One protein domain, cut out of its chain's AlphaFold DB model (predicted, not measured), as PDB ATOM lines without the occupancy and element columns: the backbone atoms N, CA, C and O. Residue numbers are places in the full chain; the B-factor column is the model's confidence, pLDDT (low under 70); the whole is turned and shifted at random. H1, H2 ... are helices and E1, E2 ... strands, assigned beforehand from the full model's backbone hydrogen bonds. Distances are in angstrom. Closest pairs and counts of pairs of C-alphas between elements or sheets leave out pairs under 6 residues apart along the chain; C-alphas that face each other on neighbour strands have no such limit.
ATOM      1  N   GLU A  19     135.048 184.909 104.758       94.38
ATOM      2  CA  GLU A  19     135.559 183.534 104.814       94.38
ATOM      3  C   GLU A  19     136.882 183.469 105.582       94.38
ATOM      4  O   GLU A  19     137.051 182.629 106.465       94.38
ATOM      5  N   PHE A  20     137.806 184.399 105.311       93.12
ATOM      6  CA  PHE A  20     139.072 184.455 106.034       93.12
ATOM      7  C   PHE A  20     138.845 184.683 107.535       93.12
ATOM      8  O   PHE A  20     139.394 183.960 108.366       93.12
ATOM      9  N   GLN A  21     137.980 185.637 107.895       91.38
ATOM     10  CA  GLN A  21     137.664 185.929 109.297       91.38
ATOM     11  C   GLN A  21     137.092 184.709 110.033       91.38
ATOM     12  O   GLN A  21     137.469 184.441 111.179       91.38
ATOM     13  N   GLN A  22     136.212 183.947 109.377       91.44
ATOM     14  CA  GLN A  22     135.618 182.728 109.929       91.44
ATOM     15  C   GLN A  22     136.660 181.627 110.152       91.44
ATOM     16  O   GLN A  22     136.687 181.026 111.230       91.44
ATOM     17  N   HIS A  23     137.547 181.392 109.180       92.81
ATOM     18  CA  HIS A  23     138.609 180.391 109.308       92.81
ATOM     19  C   HIS A  23     139.574 180.720 110.450       92.81
ATOM     20  O   HIS A  23     139.849 179.854 111.282       92.81
ATOM     21  N   ILE A  24     140.025 181.974 110.555       92.19
ATOM     22  CA  ILE A  24     140.912 182.395 111.649       92.19
ATOM     23  C   ILE A  24     140.211 182.289 113.005       92.19
ATOM     24  O   ILE A  24     140.785 181.750 113.949       92.19
ATOM     25  N   THR A  25     138.960 182.741 113.112       89.38
ATOM     26  CA  THR A  25     138.200 182.660 114.372       89.38
ATOM     27  C   THR A  25     138.036 181.212 114.835       89.38
ATOM     28  O   THR A  25     138.210 180.918 116.016       89.38
ATOM     29  N   THR A  26     137.767 180.296 113.901       90.19
ATOM     30  CA  THR A  26     137.664 178.856 114.176       90.19
ATOM     31  C   THR A  26     139.002 178.287 114.643       90.19
ATOM     32  O   THR A  26     139.055 177.573 115.643       90.19
ATOM     33  N   LEU A  27     140.096 178.650 113.966       90.75
ATOM     34  CA  LEU A  27     141.442 178.222 114.338       90.75
ATOM     35  C   LEU A  27     141.795 178.674 115.760       90.75
ATOM     36  O   LEU A  27     142.270 177.857 116.544       90.75
ATOM     37  N   LEU A  28     141.512 179.931 116.114       88.31
ATOM     38  CA  LEU A  28     141.763 180.478 117.451       88.31
ATOM     39  C   LEU A  28     140.870 179.851 118.528       88.31
ATOM     40  O   LEU A  28     141.341 179.598 119.634       88.31
ATOM     41  N   ALA A  29     139.599 179.576 118.219       85.62
ATOM     42  CA  ALA A  29     138.665 178.937 119.150       85.62
ATOM     43  C   ALA A  29     139.063 177.492 119.502       85.62
ATOM     44  O   ALA A  29     138.739 177.017 120.591       85.62
ATOM     45  N   ASN A  30     139.788 176.820 118.604       85.88
ATOM     46  CA  ASN A  30     140.323 175.474 118.814       85.88
ATOM     47  C   ASN A  30     141.608 175.450 119.658       85.88
ATOM     48  O   ASN A  30     142.096 174.371 119.986       85.88
ATOM     49  N   GLN A  31     142.161 176.611 120.022       84.88
ATOM     50  CA  GLN A  31     143.340 176.704 120.881       84.88
ATOM     51  C   GLN A  31     142.949 177.006 122.330       84.88
ATOM     52  O   GLN A  31     142.043 177.795 122.607       84.88
ATOM     53  N   VAL A  32     143.688 176.434 123.283       82.06
ATOM     54  CA  VAL A  32     143.564 176.794 124.704       82.06
ATOM     55  C   VAL A  32     144.322 178.100 124.944       82.06
ATOM     56  O   VAL A  32     145.465 178.112 125.396       82.06
ATOM     57  N   LEU A  33     143.690 179.222 124.599       81.31
ATOM     58  CA  LEU A  33     144.245 180.552 124.850       81.31
ATOM     59  C   LEU A  33     143.958 180.978 126.289       81.31
ATOM     60  O   LEU A  33     142.814 180.945 126.754       81.31
ATOM     61  N   GLN A  34     144.993 181.421 126.998       80.75
ATOM     62  CA  GLN A  34     144.813 181.970 128.334       80.75
ATOM     63  C   GLN A  34     144.086 183.317 128.253       80.75
ATOM     64  O   GLN A  34     144.237 184.096 127.309       80.75
ATOM     65  N   LYS A  35     143.328 183.657 129.300       77.81
ATOM     66  CA  LYS A  35     142.685 184.976 129.399       77.81
ATOM     67  C   LYS A  35     143.678 186.136 129.405       77.81
ATOM     68  O   LYS A  35     143.248 187.249 129.152       77.81
ATOM     69  N   ILE A  36     144.962 185.892 129.649       83.81
ATOM     70  CA  ILE A  36     146.023 186.906 129.615       83.81
ATOM     71  C   ILE A  36     146.742 186.997 128.261       83.81
ATOM     72  O   ILE A  36     147.614 187.836 128.105       83.81
ATOM     73  N   THR A  37     146.411 186.159 127.273       88.81
ATOM     74  CA  THR A  37     147.095 186.165 125.971       88.81
ATOM     75  C   THR A  37     146.825 187.465 125.206       88.81
ATOM     76  O   THR A  37     145.715 187.702 124.739       88.81
ATOM     77  N   GLU A  38     147.835 188.315 125.058       90.88
ATOM     78  CA  GLU A  38     147.703 189.620 124.386       90.88
ATOM     79  C   GLU A  38     147.971 189.557 122.883       90.88
ATOM     80  O   GLU A  38     147.522 190.417 122.132       90.88
ATOM     81  N   ALA A  39     148.691 188.537 122.422       92.81
ATOM     82  CA  ALA A  39     148.987 188.348 121.013       92.81
ATOM     83  C   ALA A  39     149.150 186.867 120.682       92.81
ATOM     84  O   ALA A  39     149.552 186.065 121.525       92.81
ATOM     85  N   VAL A  40     148.868 186.532 119.430       93.44
ATOM     86  CA  VAL A  40     149.100 185.210 118.847       93.44
ATOM     87  C   VAL A  40     149.755 185.376 117.485       93.44
ATOM     88  O   VAL A  40     149.484 186.341 116.769       93.44
ATOM     89  N   VAL A  41     150.616 184.430 117.132       95.38
ATOM     90  CA  VAL A  41     151.222 184.330 115.805       95.38
ATOM     91  C   VAL A  41     150.830 182.979 115.231       95.38
ATOM     92  O   VAL A  41     151.063 181.948 115.862       95.38
ATOM     93  N   ILE A  42     150.213 182.982 114.055       95.12
ATOM     94  CA  ILE A  42     149.830 181.775 113.330       95.12
ATOM     95  C   ILE A  42     150.802 181.600 112.171       95.12
ATOM     96  O   ILE A  42     150.972 182.500 111.351       95.12
ATOM     97  N   ASN A  43     151.425 180.427 112.122       97.19
ATOM     98  CA  ASN A  43     152.328 180.008 111.061       97.19
ATOM     99  C   ASN A  43     151.634 178.931 110.218       97.19
ATOM    100  O   ASN A  43     151.382 177.833 110.712       97.19
ATOM    101  N   PHE A  44     151.354 179.234 108.953       96.69
ATOM    102  CA  PHE A  44     150.935 178.254 107.956       96.69
ATOM    103  C   PHE A  44     152.176 177.802 107.198       96.69
ATOM    104  O   PHE A  44     152.854 178.623 106.578       96.69
ATOM    105  N   ARG A  45     152.508 176.515 107.296       97.12
ATOM    106  CA  ARG A  45     153.703 175.943 106.677       97.12
ATOM    107  C   ARG A  45     153.354 174.622 106.026       97.12
ATOM    108  O   ARG A  45     152.770 173.756 106.671       97.12
ATOM    109  N   ASP A  46     153.742 174.501 104.771       97.69
ATOM    110  CA  ASP A  46     153.877 173.222 104.100       97.69
ATOM    111  C   ASP A  46     155.230 172.617 104.516       97.69
ATOM    112  O   ASP A  46     156.264 173.252 104.276       97.69
ATOM    113  N   PRO A  47     155.251 171.460 105.206       96.94
ATOM    114  CA  PRO A  47     156.492 170.815 105.630       96.94
ATOM    115  C   PRO A  47     157.411 170.436 104.467       96.94
ATOM    116  O   PRO A  47     158.619 170.343 104.670       96.94
ATOM    117  N   ASP A  48     156.844 170.252 103.272       97.25
ATOM    118  CA  ASP A  48     157.563 169.817 102.078       97.25
ATOM    119  C   ASP A  48     157.986 170.999 101.185       97.25
ATOM    120  O   ASP A  48     158.591 170.796 100.129       97.25
ATOM    121  N   TYR A  49     157.707 172.246 101.603       96.94
ATOM    122  CA  TYR A  49     158.128 173.434 100.862       96.94
ATOM    123  C   TYR A  49     159.654 173.522 100.769       96.94
ATOM    124  O   TYR A  49     160.354 173.615 101.782       96.94
ATOM    125  N   SER A  50     160.163 173.597  99.542       96.75
ATOM    126  CA  SER A  50     161.577 173.854  99.266       96.75
ATOM    127  C   SER A  50     161.758 174.785  98.067       96.75
ATOM    128  O   SER A  50     160.810 175.080  97.335       96.75
ATOM    129  N   ALA A  51     162.984 175.271  97.861       96.62
ATOM    130  CA  ALA A  51     163.295 176.111  96.707       96.62
ATOM    131  C   ALA A  51     163.268 175.309  95.392       96.62
ATOM    132  O   ALA A  51     162.980 175.867  94.335       96.62
ATOM    133  N   GLU A  52     163.549 174.007  95.464       97.44
ATOM    134  CA  GLU A  52     163.724 173.116  94.322       97.44
ATOM    135  C   GLU A  52     162.420 172.419  93.914       97.44
ATOM    136  O   GLU A  52     162.133 172.299  92.724       97.44
ATOM    137  N   SER A  53     161.628 171.957  94.888       96.69
ATOM    138  CA  SER A  53     160.359 171.250  94.654       96.69
ATOM    139  C   SER A  53     159.129 172.153  94.725       96.69
ATOM    140  O   SER A  53     158.036 171.724  94.355       96.69
ATOM    141  N   GLY A  54     159.288 173.396  95.189       95.94
ATOM    142  CA  GLY A  54     158.164 174.274  95.490       95.94
ATOM    143  C   GLY A  54     157.326 173.733  96.650       95.94
ATOM    144  O   GLY A  54     157.850 173.072  97.542       95.94
ATOM    145  N   GLY A  55     156.031 174.047  96.640       96.94
ATOM    146  CA  GLY A  55     155.070 173.754  97.708       96.94
ATOM    147  C   GLY A  55     154.191 174.973  97.984       96.94
ATOM    148  O   GLY A  55     154.263 175.976  97.262       96.94
ATOM    149  N   PHE A  56     153.375 174.931  99.035       98.06
ATOM    150  CA  PHE A  56     152.658 176.135  99.463       98.06
ATOM    151  C   PHE A  56     153.603 177.085 100.198       98.06
ATOM    152  O   PHE A  56     154.255 176.709 101.174       98.06
ATOM    153  N   HIS A  57     153.654 178.341  99.751       97.19
ATOM    154  CA  HIS A  57     154.485 179.347 100.403       97.19
ATOM    155  C   HIS A  57     154.084 179.519 101.875       97.19
ATOM    156  O   HIS A  57     152.891 179.643 102.175       97.19
ATOM    157  N   PRO A  58     155.063 179.570 102.795       97.69
ATOM    158  CA  PRO A  58     154.773 179.788 104.198       97.69
ATOM    159  C   PRO A  58     154.188 181.187 104.414       97.69
ATOM    160  O   PRO A  58     154.655 182.168 103.833       97.69
ATOM    161  N   VAL A  59     153.186 181.277 105.286       98.12
ATOM    162  CA  VAL A  59     152.531 182.537 105.664       98.12
ATOM    163  C   VAL A  59     152.549 182.669 107.179       98.12
ATOM    164  O   VAL A  59     152.188 181.737 107.898       98.12
ATOM    165  N   GLU A  60     152.933 183.845 107.666       98.06
ATOM    166  CA  GLU A  60     152.836 184.207 109.076       98.06
ATOM    167  C   GLU A  60     151.854 185.363 109.257       98.06
ATOM    168  O   GLU A  60     151.886 186.343 108.512       98.06
ATOM    169  N   ILE A  61     150.973 185.244 110.251       95.69
ATOM    170  CA  ILE A  61     149.986 186.272 110.586       95.69
ATOM    171  C   ILE A  61     149.970 186.472 112.095       95.69
ATOM    172  O   ILE A  61     149.822 185.513 112.856       95.69
ATOM    173  N   ARG A  62     150.096 187.724 112.537       95.00
ATOM    174  CA  ARG A  62     149.999 188.102 113.946       95.00
ATOM    175  C   ARG A  62     148.664 188.778 114.211       95.00
ATOM    176  O   ARG A  62     148.309 189.708 113.500       95.00
ATOM    177  N   PHE A  63     148.004 188.357 115.285       92.44
ATOM    178  CA  PHE A  63     146.830 189.029 115.825       92.44
ATOM    179  C   PHE A  63     147.135 189.559 117.218       92.44
ATOM    180  O   PHE A  63     147.740 188.865 118.043       92.44
ATOM    181  N   ILE A  64     146.709 190.786 117.491       91.81
ATOM    182  CA  ILE A  64     146.810 191.417 118.806       91.81
ATOM    183  C   ILE A  64     145.407 191.511 119.389       91.81
ATOM    184  O   ILE A  64     144.460 191.934 118.726       91.81
ATOM    185  N   ARG A  65     145.258 191.112 120.649       88.31
ATOM    186  CA  ARG A  65     143.983 191.188 121.347       88.31
ATOM    187  C   ARG A  65     143.873 192.499 122.098       88.31
ATOM    188  O   ARG A  65     144.727 192.837 122.913       88.31
ATOM    189  N   LYS A  66     142.748 193.179 121.906       86.62
ATOM    190  CA  LYS A  66     142.315 194.280 122.763       86.62
ATOM    191  C   LYS A  66     140.918 193.955 123.272       86.62
ATOM    192  O   LYS A  66     139.976 193.845 122.492       86.62
ATOM    193  N   ASN A  67     140.785 193.790 124.587       81.31
ATOM    194  CA  ASN A  67     139.571 193.278 125.232       81.31
ATOM    195  C   ASN A  67     139.197 191.879 124.693       81.31
ATOM    196  O   ASN A  67     139.995 190.951 124.807       81.31
ATOM    197  N   ASN A  68     138.013 191.726 124.091       79.06
ATOM    198  CA  ASN A  68     137.535 190.466 123.507       79.06
ATOM    199  C   ASN A  68     137.615 190.440 121.968       79.06
ATOM    200  O   ASN A  68     137.039 189.553 121.340       79.06
ATOM    201  N   GLU A  69     138.312 191.399 121.358       84.56
ATOM    202  CA  GLU A  69     138.456 191.517 119.905       84.56
ATOM    203  C   GLU A  69     139.910 191.278 119.478       84.56
ATOM    204  O   GLU A  69     140.845 191.723 120.156       84.56
ATOM    205  N   TRP A  70     140.086 190.602 118.340       88.62
ATOM    206  CA  TRP A  70     141.379 190.436 117.674       88.62
ATOM    207  C   TRP A  70     141.515 191.412 116.507       88.62
ATOM    208  O   TRP A  70     140.562 191.613 115.747       88.62
ATOM    209  N   TYR A  71     142.709 191.985 116.393       87.94
ATOM    210  CA  TYR A  71     143.129 192.965 115.395       87.94
ATOM    211  C   TYR A  71     144.358 192.452 114.653       87.94
ATOM    212  O   TYR A  71     145.212 191.822 115.325       87.94
TER     213      TYR A  71
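Overview. This is residues 19 to 71 of the 71 residues of the protein "DUF2787 domain-containing protein" of Escherichia coli (UniProt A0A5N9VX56). A long, narrow ribbon of two antiparallel strands, E1 and E2, makes a hairpin whose wide loop, residues 45 to 58, extends it at one end, while the single helix H1 stands off to one side of the ribbon. At the other end the last residues fold back on E2. The printed part has 53 residues with one named helix and two named strands, in the order H1, E1, E2, and its class is mixed, helices and strands, with under half of the residues in named elements. The whole is loose, with a radius of gyration of the C-alphas of 13.9 A, and elongated, with spans of 44 by 22 by 18 A.

Arrangement. H1, residues 19 to 29, has every O i to N i+4 pair within hydrogen-bond range. A short link leads to E1, residues 39 to 44, which forms a hairpin with E2, residues 59 to 66. These neighbour strands are antiparallel, with 161 degrees between their directions. The C-alphas of Val 41 and Arg 62 face each other at 4.4 A. N 42 and O 61 are 2.8 A apart, and N 63 and O 40 are 2.9 A apart, both within hydrogen-bond range. Residues 65 to 66 of E2 also pair, antiparallel, with residues 69 to 70. H1 and E2 are apart.

Along the chain. H1 begins with C-alpha 19 at (135.559, 183.534, 104.814) and measures 15.4 A from first to last C-alpha. E1 measures 16.6 A from C-alpha 39 at (148.987, 188.348, 121.013). E2 measures 23.1 A and ends with C-alpha 66 at (142.315, 194.280, 122.763).

Size, cuts and confidence. The C-alphas of Glu 52 and Asn 67 are the two farthest apart, at 44.1 A. The link from E1 to E2, 14 residues, is long. Residues 29 to 34, of which 29 belongs to H1, stand free. The printed part has no cut and ends at residue 71, the chain's last. Its mean pLDDT is 91.6, and no printed residue is under 70.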